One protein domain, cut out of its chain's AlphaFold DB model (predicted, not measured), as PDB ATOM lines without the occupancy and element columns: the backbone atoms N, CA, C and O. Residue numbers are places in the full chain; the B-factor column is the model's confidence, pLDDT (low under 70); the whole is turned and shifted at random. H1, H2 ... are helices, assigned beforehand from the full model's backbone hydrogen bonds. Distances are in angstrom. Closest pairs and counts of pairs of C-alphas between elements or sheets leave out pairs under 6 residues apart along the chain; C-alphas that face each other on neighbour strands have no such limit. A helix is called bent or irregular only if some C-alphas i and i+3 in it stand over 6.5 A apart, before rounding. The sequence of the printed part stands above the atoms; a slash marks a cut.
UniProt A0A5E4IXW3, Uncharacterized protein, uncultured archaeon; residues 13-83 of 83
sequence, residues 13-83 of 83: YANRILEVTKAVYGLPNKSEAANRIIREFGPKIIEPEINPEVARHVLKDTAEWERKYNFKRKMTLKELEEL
ATOM      1  N   TYR A  13     340.476 441.139 488.481       97.44
ATOM      2  CA  TYR A  13     341.340 441.404 487.340       97.44
ATOM      3  C   TYR A  13     340.527 441.499 486.043       97.44
ATOM      4  O   TYR A  13     340.643 442.489 485.319       97.44
ATOM      5  N   ALA A  14     339.622 440.552 485.804       96.56
ATOM      6  CA  ALA A  14     338.688 440.560 484.687       96.56
ATOM      7  C   ALA A  14     337.804 441.817 484.698       96.56
ATOM      8  O   ALA A  14     337.646 442.477 483.669       96.56
ATOM      9  N   ASN A  15     337.285 442.219 485.865       97.06
ATOM     10  CA  ASN A  15     336.519 443.460 485.976       97.06
ATOM     11  C   ASN A  15     337.366 444.701 485.634       97.06
ATOM     12  O   ASN A  15     336.878 445.604 484.954       97.06
ATOM     13  N   ARG A  16     338.641 444.741 486.046       97.25
ATOM     14  CA  ARG A  16     339.559 445.835 485.690       97.25
ATOM     15  C   ARG A  16     339.833 445.888 484.186       97.25
ATOM     16  O   ARG A  16     339.844 446.979 483.624       97.25
ATOM     17  N   ILE A  17     340.003 444.738 483.532       96.62
ATOM     18  CA  ILE A  17     340.154 444.669 482.069       96.62
ATOM     19  C   ILE A  17     338.932 445.279 481.375       96.62
ATOM     20  O   ILE A  17     339.099 446.079 480.454       96.62
ATOM     21  N   LEU A  18     337.715 444.958 481.826       96.62
ATOM     22  CA  LEU A  18     336.491 445.520 481.243       96.62
ATOM     23  C   LEU A  18     336.416 447.044 481.396       96.62
ATOM     24  O   LEU A  18     336.034 447.719 480.443       96.62
ATOM     25  N   GLU A  19     336.804 447.593 482.550       97.44
ATOM     26  CA  GLU A  19     336.835 449.049 482.773       97.44
ATOM     27  C   GLU A  19     337.847 449.750 481.862       97.44
ATOM     28  O   GLU A  19     337.519 450.745 481.217       97.44
ATOM     29  N   VAL A  20     339.067 449.209 481.759       97.56
ATOM     30  CA  VAL A  20     340.109 449.770 480.885       97.56
ATOM     31  C   VAL A  20     339.676 449.691 479.424       97.56
ATOM     32  O   VAL A  20     339.756 450.683 478.709       97.56
ATOM     33  N   THR A  21     339.150 448.545 478.991       97.38
ATOM     34  CA  THR A  21     338.649 448.351 477.623       97.38
ATOM     35  C   THR A  21     337.526 449.335 477.314       97.38
ATOM     36  O   THR A  21     337.527 449.981 476.267       97.38
ATOM     37  N   LYS A  22     336.582 449.502 478.245       97.62
ATOM     38  CA  LYS A  22     335.501 450.479 478.116       97.62
ATOM     39  C   LYS A  22     336.056 451.892 477.916       97.62
ATOM     40  O   LYS A  22     335.610 452.573 476.997       97.62
ATOM     41  N   ALA A  23     337.019 452.314 478.737       97.19
ATOM     42  CA  ALA A  23     337.623 453.642 478.655       97.19
ATOM     43  C   ALA A  23     338.405 453.855 477.349       97.19
ATOM     44  O   ALA A  23     338.185 454.850 476.664       97.19
ATOM     45  N   VAL A  24     339.264 452.902 476.973       97.25
ATOM     46  CA  VAL A  24     340.103 452.972 475.762       97.25
ATOM     47  C   VAL A  24     339.259 453.095 474.494       97.25
ATOM     48  O   VAL A  24     339.607 453.856 473.596       97.25
ATOM     49  N   TYR A  25     338.139 452.375 474.422       96.56
ATOM     50  CA  TYR A  25     337.272 452.366 473.242       96.56
ATOM     51  C   TYR A  25     336.049 453.287 473.357       96.56
ATOM     52  O   TYR A  25     335.186 453.242 472.482       96.56
ATOM     53  N   GLY A  26     335.944 454.098 474.416       96.75
ATOM     54  CA  GLY A  26     334.828 455.032 474.616       96.75
ATOM     55  C   GLY A  26     333.454 454.354 474.697       96.75
ATOM     56  O   GLY A  26     332.460 454.904 474.223       96.75
ATOM     57  N   LEU A  27     333.385 453.140 475.247       97.19
ATOM     58  CA  LEU A  27     332.160 452.339 475.258       97.19
ATOM     59  C   LEU A  27     331.216 452.773 476.393       97.19
ATOM     60  O   LEU A  27     331.664 453.112 477.491       97.19
ATOM     61  N   PRO A  28     329.889 452.714 476.189       95.81
ATOM     62  CA  PRO A  28     328.928 453.231 477.163       95.81
ATOM     63  C   PRO A  28     328.851 452.382 478.440       95.81
ATOM     64  O   PRO A  28     328.622 452.902 479.533       95.81
ATOM     65  N   ASN A  29     329.071 451.068 478.345       95.12
ATOM     66  CA  ASN A  29     328.918 450.141 479.463       95.12
ATOM     67  C   ASN A  29     329.883 448.944 479.365       95.12
ATOM     68  O   ASN A  29     330.541 448.729 478.347       95.12
ATOM     69  N   LYS A  30     329.974 448.167 480.454       93.31
ATOM     70  CA  LYS A  30     330.837 446.976 480.533       93.31
ATOM     71  C   LYS A  30     330.390 445.850 479.609       93.31
ATOM     72  O   LYS A  30     331.231 445.078 479.165       93.31
ATOM     73  N   SER A  31     329.096 445.759 479.313       95.12
ATOM     74  CA  SER A  31     328.555 444.741 478.412       95.12
ATOM     75  C   SER A  31     329.069 444.936 476.987       95.12
ATOM     76  O   SER A  31     329.474 443.970 476.352       95.12
ATOM     77  N   GLU A  32     329.151 446.179 476.506       95.75
ATOM     78  CA  GLU A  32     329.762 446.496 475.209       95.75
ATOM     79  C   GLU A  32     331.262 446.181 475.194       95.75
ATOM     80  O   GLU A  32     331.766 445.625 474.218       95.75
ATOM     81  N   ALA A  33     331.977 446.464 476.290       96.62
ATOM     82  CA  ALA A  33     333.389 446.099 476.419       96.62
ATOM     83  C   ALA A  33     333.593 444.575 476.370       96.62
ATOM     84  O   ALA A  33     334.441 444.092 475.620       96.62
ATOM     85  N   ALA A  34     332.773 443.817 477.100       95.38
ATOM     86  CA  ALA A  34     332.788 442.358 477.068       95.38
ATOM     87  C   ALA A  34     332.463 441.820 475.667       95.38
ATOM     88  O   ALA A  34     333.209 441.000 475.140       95.38
ATOM     89  N   ASN A  35     331.406 442.325 475.022       94.56
ATOM     90  CA  ASN A  35     331.030 441.930 473.663       94.56
ATOM     91  C   ASN A  35     332.151 442.190 472.653       94.56
ATOM     92  O   ASN A  35     332.362 441.373 471.759       94.56
ATOM     93  N   ARG A  36     332.879 443.305 472.785       94.94
ATOM     94  CA  ARG A  36     334.022 443.611 471.921       94.94
ATOM     95  C   ARG A  36     335.134 442.577 472.081       94.94
ATOM     96  O   ARG A  36     335.544 441.992 471.083       94.94
ATOM     97  N   ILE A  37     335.558 442.311 473.319       94.12
ATOM     98  CA  ILE A  37     336.596 441.310 473.618       94.12
ATOM     99  C   ILE A  37     336.171 439.934 473.096       94.12
ATOM    100  O   ILE A  37     336.956 439.248 472.447       94.12
ATOM    101  N   ILE A  38     334.915 439.543 473.328       92.62
ATOM    102  CA  ILE A  38     334.377 438.258 472.872       92.62
ATOM    103  C   ILE A  38     334.360 438.171 471.345       92.62
ATOM    104  O   ILE A  38     334.657 437.114 470.813       92.62
ATOM    105  N   ARG A  39     334.048 439.243 470.612       90.69
ATOM    106  CA  ARG A  39     334.095 439.214 469.136       90.69
ATOM    107  C   ARG A  39     335.513 439.147 468.591       90.69
ATOM    108  O   ARG A  39     335.723 438.549 467.545       90.69
ATOM    109  N   GLU A  40     336.462 439.761 469.282       90.94
ATOM    110  CA  GLU A  40     337.868 439.731 468.889       90.94
ATOM    111  C   GLU A  40     338.508 438.365 469.178       90.94
ATOM    112  O   GLU A  40     339.287 437.851 468.376       90.94
ATOM    113  N   PHE A  41     338.150 437.745 470.304       90.69
ATOM    114  CA  PHE A  41     338.690 436.448 470.708       90.69
ATOM    115  C   PHE A  41     337.884 435.255 470.174       90.69
ATOM    116  O   PHE A  41     338.444 434.191 469.931       90.69
ATOM    117  N   GLY A  42     336.581 435.428 469.965       86.75
ATOM    118  CA  GLY A  42     335.620 434.392 469.579       86.75
ATOM    119  C   GLY A  42     336.055 433.545 468.383       86.75
ATOM    120  O   GLY A  42     336.055 432.326 468.532       86.75
ATOM    121  N   PRO A  43     336.531 434.140 467.268       86.62
ATOM    122  CA  PRO A  43     337.021 433.391 466.109       86.62
ATOM    123  C   PRO A  43     338.194 432.442 466.396       86.62
ATOM    124  O   PRO A  43     338.474 431.562 465.593       86.62
ATOM    125  N   LYS A  44     338.903 432.614 467.523       89.12
ATOM    126  CA  LYS A  44     339.975 431.703 467.959       89.12
ATOM    127  C   LYS A  44     339.454 430.492 468.736       89.12
ATOM    128  O   LYS A  44     340.194 429.531 468.903       89.12
ATOM    129  N   ILE A  45     338.228 430.560 469.258       87.62
ATOM    130  CA  ILE A  45     337.587 429.474 470.016       87.62
ATOM    131  C   ILE A  45     336.614 428.709 469.123       87.62
ATOM    132  O   ILE A  45     336.585 427.482 469.146       87.62
ATOM    133  N   ILE A  46     335.776 429.438 468.391       85.44
ATOM    134  CA  ILE A  46     334.707 428.880 467.577       85.44
ATOM    135  C   ILE A  46     334.744 429.528 466.202       85.44
ATOM    136  O   ILE A  46     334.910 430.745 466.080       85.44
ATOM    137  N   GLU A  47     334.590 428.709 465.165       78.44
ATOM    138  CA  GLU A  47     334.407 429.235 463.822       78.44
ATOM    139  C   GLU A  47     333.155 430.124 463.790       78.44
ATOM    140  O   GLU A  47     332.117 429.756 464.354       78.44
ATOM    141  N   PRO A  48     333.230 431.310 463.164       74.00
ATOM    142  CA  PRO A  48     332.056 432.143 462.970       74.00
ATOM    143  C   PRO A  48     330.959 431.358 462.248       74.00
ATOM    144  O   PRO A  48     331.251 430.559 461.358       74.00
ATOM    145  N   GLU A  49     329.695 431.623 462.582       74.75
ATOM    146  CA  GLU A  49     328.583 431.060 461.816       74.75
ATOM    147  C   GLU A  49     328.752 431.409 460.330       74.75
ATOM    148  O   GLU A  49     328.870 432.580 459.953       74.75
ATOM    149  N   ILE A  50     328.777 430.381 459.478       76.00
ATOM    150  CA  ILE A  50     328.826 430.571 458.030       76.00
ATOM    151  C   ILE A  50     327.554 431.294 457.593       76.00
ATOM    152  O   ILE A  50     326.442 430.906 457.955       76.00
ATOM    153  N   ASN A  51     327.712 432.322 456.755       80.25
ATOM    154  CA  ASN A  51     326.580 432.967 456.103       80.25
ATOM    155  C   ASN A  51     325.786 431.910 455.301       80.25
ATOM    156  O   ASN A  51     326.347 431.321 454.371       80.25
ATOM    157  N   PRO A  52     324.489 431.693 455.599       83.00
ATOM    158  CA  PRO A  52     323.682 430.679 454.926       83.00
ATOM    159  C   PRO A  52     323.629 430.822 453.400       83.00
ATOM    160  O   PRO A  52     323.497 429.820 452.702       83.00
ATOM    161  N   GLU A  53     323.739 432.039 452.859       84.94
ATOM    162  CA  GLU A  53     323.818 432.237 451.405       84.94
ATOM    163  C   GLU A  53     325.126 431.707 450.829       84.94
ATOM    164  O   GLU A  53     325.118 431.009 449.819       84.94
ATOM    165  N   VAL A  54     326.252 431.962 451.500       86.00
ATOM    166  CA  VAL A  54     327.561 431.459 451.062       86.00
ATOM    167  C   VAL A  54     327.567 429.932 451.082       86.00
ATOM    168  O   VAL A  54     327.966 429.317 450.097       86.00
ATOM    169  N   ALA A  55     327.045 429.316 452.148       87.50
ATOM    170  CA  ALA A  55     326.889 427.862 452.209       87.50
ATOM    171  C   ALA A  55     326.048 427.329 451.038       87.50
ATOM    172  O   ALA A  55     326.431 426.355 450.392       87.50
ATOM    173  N   ARG A  56     324.923 427.986 450.731       91.69
ATOM    174  CA  ARG A  56     324.049 427.599 449.616       91.69
ATOM    175  C   ARG A  56     324.747 427.692 448.265       91.69
ATOM    176  O   ARG A  56     324.629 426.755 447.478       91.69
ATOM    177  N   HIS A  57     325.473 428.777 448.008       92.75
ATOM    178  CA  HIS A  57     326.226 428.951 446.768       92.75
ATOM    179  C   HIS A  57     327.297 427.871 446.609       92.75
ATOM    180  O   HIS A  57     327.297 427.173 445.602       92.75
ATOM    181  N   VAL A  58     328.120 427.641 447.637       91.81
ATOM    182  CA  VAL A  58     329.176 426.616 447.595       91.81
ATOM    183  C   VAL A  58     328.593 425.226 447.337       91.81
ATOM    184  O   VAL A  58     329.092 424.495 446.480       91.81
ATOM    185  N   LEU A  59     327.512 424.856 448.030       92.06
ATOM    186  CA  LEU A  59     326.858 423.560 447.833       92.06
ATOM    187  C   LEU A  59     326.283 423.416 446.420       92.06
ATOM    188  O   LEU A  59     326.419 422.356 445.806       92.06
ATOM    189  N   LYS A  60     325.659 424.476 445.898       94.62
ATOM    190  CA  LYS A  60     325.096 424.490 444.547       94.62
ATOM    191  C   LYS A  60     326.190 424.339 443.491       94.62
ATOM    192  O   LYS A  60     326.082 423.454 442.647       94.62
ATOM    193  N   ASP A  61     327.238 425.150 443.575       92.88
ATOM    194  CA  ASP A  61     328.328 425.164 442.600       92.88
ATOM    195  C   ASP A  61     329.078 423.825 442.599       92.88
ATOM    196  O   ASP A  61     329.382 423.277 441.539       92.88
ATOM    197  N   THR A  62     329.293 423.240 443.784       87.75
ATOM    198  CA  THR A  62     329.905 421.909 443.921       87.75
ATOM    199  C   THR A  62     329.047 420.843 443.242       87.75
ATOM    200  O   THR A  62     329.556 420.055 442.449       87.75
ATOM    201  N   ALA A  63     327.732 420.847 443.482       89.00
ATOM    202  CA  ALA A  63     326.819 419.881 442.876       89.00
ATOM    203  C   ALA A  63     326.716 420.040 441.347       89.00
ATOM    204  O   ALA A  63     326.614 419.051 440.617       89.00
ATOM    205  N   GLU A  64     326.731 421.273 440.837       92.44
ATOM    206  CA  GLU A  64     326.742 421.542 439.395       92.44
ATOM    207  C   GLU A  64     328.040 421.063 438.743       92.44
ATOM    208  O   GLU A  64     327.997 420.414 437.693       92.44
ATOM    209  N   TRP A  65     329.182 421.320 439.382       89.25
ATOM    210  CA  TRP A  65     330.480 420.840 438.925       89.25
ATOM    211  C   TRP A  65     330.547 419.306 438.915       89.25
ATOM    212  O   TRP A  65     330.908 418.718 437.893       89.25
ATOM    213  N   GLU A  66     330.108 418.644 439.992       87.94
ATOM    214  CA  GLU A  66     330.071 417.178 440.089       87.94
ATOM    215  C   GLU A  66     329.230 416.551 438.966       87.94
ATOM    216  O   GLU A  66     329.654 415.571 438.345       87.94
ATOM    217  N   ARG A  67     328.068 417.142 438.645       87.38
ATOM    218  CA  ARG A  67     327.223 416.690 437.527       87.38
ATOM    219  C   ARG A  67     327.880 416.933 436.174       87.38
ATOM    220  O   ARG A  67     327.917 416.025 435.348       87.38
ATOM    221  N   LYS A  68     328.382 418.149 435.935       91.12
ATOM    222  CA  LYS A  68     328.955 418.553 434.642       91.12
ATOM    223  C   LYS A  68     330.146 417.683 434.255       91.12
ATOM    224  O   LYS A  68     330.276 417.313 433.092       91.12
ATOM    225  N   TYR A  69     330.998 417.357 435.221       85.19
ATOM    226  CA  TYR A  69     332.217 416.588 434.984       85.19
ATOM    227  C   TYR A  69     332.062 415.094 435.299       85.19
ATOM    228  O   TYR A  69     333.046 414.360 435.229       85.19
ATOM    229  N   ASN A  70     330.837 414.632 435.594       80.94
ATOM    230  CA  ASN A  70     330.524 413.247 435.954       80.94
ATOM    231  C   ASN A  70     331.505 412.708 437.004       80.94
ATOM    232  O   ASN A  70     332.184 411.704 436.786       80.94
ATOM    233  N   PHE A  71     331.648 413.447 438.102       78.06
ATOM    234  CA  PHE A  71     332.665 413.201 439.113       78.06
ATOM    235  C   PHE A  71     332.458 411.828 439.771       78.06
ATOM    236  O   PHE A  71     331.504 411.611 440.513       78.06
ATOM    237  N   LYS A  72     333.348 410.874 439.466       74.50
ATOM    238  CA  LYS A  72     333.164 409.458 439.837       74.50
ATOM    239  C   LYS A  72     333.797 409.070 441.167       74.50
ATOM    240  O   LYS A  72     333.411 408.055 441.742       74.50
ATOM    241  N   ARG A  73     334.806 409.813 441.635       81.75
ATOM    242  CA  ARG A  73     335.572 409.438 442.830       81.75
ATOM    243  C   ARG A  73     336.226 410.646 443.488       81.75
ATOM    244  O   ARG A  73     336.903 411.416 442.816       81.75
ATOM    245  N   LYS A  74     336.094 410.741 444.814       78.38
ATOM    246  CA  LYS A  74     336.918 411.629 445.646       78.38
ATOM    247  C   LYS A  74     338.332 411.057 445.763       78.38
ATOM    248  O   LYS A  74     338.496 409.835 445.805       78.38
ATOM    249  N   MET A  75     339.342 411.923 445.776       83.94
ATOM    250  CA  MET A  75     340.709 411.500 446.086       83.94
ATOM    251  C   MET A  75     340.788 411.006 447.532       83.94
ATOM    252  O   MET A  75     340.005 411.428 448.387       83.94
ATOM    253  N   THR A  76     341.716 410.098 447.798       87.75
ATOM    254  CA  THR A  76     342.020 409.668 449.167       87.75
ATOM    255  C   THR A  76     342.918 410.691 449.866       87.75
ATOM    256  O   THR A  76     343.584 411.484 449.208       87.75
ATOM    257  N   LEU A  77     342.971 410.655 451.203       87.44
ATOM    258  CA  LEU A  77     343.881 411.523 451.968       87.44
ATOM    259  C   LEU A  77     345.348 411.301 451.576       87.44
ATOM    260  O   LEU A  77     346.100 412.256 451.456       87.44
ATOM    261  N   LYS A  78     345.723 410.051 451.291       89.75
ATOM    262  CA  LYS A  78     347.076 409.703 450.855       89.75
ATOM    263  C   LYS A  78     347.426 410.319 449.495       89.75
ATOM    264  O   LYS A  78     348.503 410.860 449.328       89.75
ATOM    265  N   GLU A  79     346.499 410.267 448.538       89.62
ATOM    266  CA  GLU A  79     346.685 410.890 447.216       89.62
ATOM    267  C   GLU A  79     346.750 412.419 447.300       89.62
ATOM    268  O   GLU A  79     347.420 413.039 446.484       89.62
ATOM    269  N   LEU A  80     346.058 413.028 448.271       86.94
ATOM    270  CA  LEU A  80     346.119 414.469 448.518       86.94
ATOM    271  C   LEU A  80     347.483 414.900 449.073       86.94
ATOM    272  O   LEU A  80     347.981 415.951 448.691       86.94
ATOM    273  N   GLU A  81     348.068 414.109 449.973       89.12
ATOM    274  CA  GLU A  81     349.387 414.385 450.562       89.12
ATOM    275  C   GLU A  81     350.541 414.247 449.552       89.12
ATOM    276  O   GLU A  81     351.622 414.779 449.785       89.12
ATOM    277  N   GLU A  82     350.319 413.539 448.442       91.56
ATOM    278  CA  GLU A  82     351.299 413.306 447.372       91.56
ATOM    279  C   GLU A  82     351.248 414.363 446.237       91.56
ATOM    280  O   GLU A  82     352.042 414.267 445.297       91.56
ATOM    281  N   LEU A  83     350.343 415.354 446.308       80.75
ATOM    282  CA  LEU A  83     350.235 416.493 445.369       80.75
ATOM    283  C   LEU A  83     351.165 417.657 445.741       80.75
ATOM    284  O   LEU A  83     351.733 418.251 444.794       80.75
TER     285      LEU A  83
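This is residues 13 to 83 of the 83 residues of an uncharacterized protein of uncultured archaeon (UniProt A0A5E4IXW3). The model is a drawn-out string of four helices with no common core: near one end H1 and the first part of H2 make a corner, then H2 and H3 follow one after the other along the long axis, and past H3 the chain turns aside to the short H4. Most of the printed part from residue 40 onward stands free, for instance residues 49 to 62, of which 52 to 62 belong to H3, and residues 72 to 83, of which 77 to 81 belong to H4. The printed part has 71 residues, with four named helices in the order H1, H2, H3, H4 and no named strand, and its class is all helix. It is extended, with a radius of gyration of the C-alphas of 22.1 A, and its outline is flat, but only just, with spans of 59 by 30 by 14 A.

Find C-alpha 13 at (341.340, 441.404, 487.340); from there H1, residues 13 to 24, runs 16.4 A to C-alpha 24 at (340.103, 452.972, 475.762). Read on to Lys 30, where H2 begins; it holds residues 30 to 44 and measures 21.8 A. H2 is irregular, but only just: C-alphas 40 and 43 are 7.0 A apart. Next comes H3, residues 52 to 68, the longest helix by residues, 24.2 A from first to last C-alpha. H4, residues 77 to 81, is 6.4 A long and ends at C-alpha 81 at (349.387, 414.385, 450.562).

Start at H1, which touches H2 with residues 18 to 22 alone, while H2 touches H1 with residues 30 to 34 alone. Their closest C-alphas are those of Lys 22 and Ala 33, 5.2 A apart. The lines of H1 and H2 stand about perpendicular, at 79 degrees. Farther along, H3 is apart from H2 and from H1. H4 is apart from H1, H2 and H3. On the backbone, look from each O to the N four residues on: in H1, H3 and H4 every such pair is within hydrogen-bond range, and in H2 9 of 11 are.

Look for the two C-alphas farthest apart at Arg 16 and Asn 70, 60.1 A from each other. From C-alpha 13 to C-alpha 83, which belongs to the chain's last residue, it is 49.6 A. The link from H1 to H2 is tight, with 5 residues, and those from H2 to H3 and from H3 to H4 are short, with 7 and 8 residues. The printed part has no cut. In the B-factor column the mean pLDDT of the printed part is 89.8, and no printed residue is under 70.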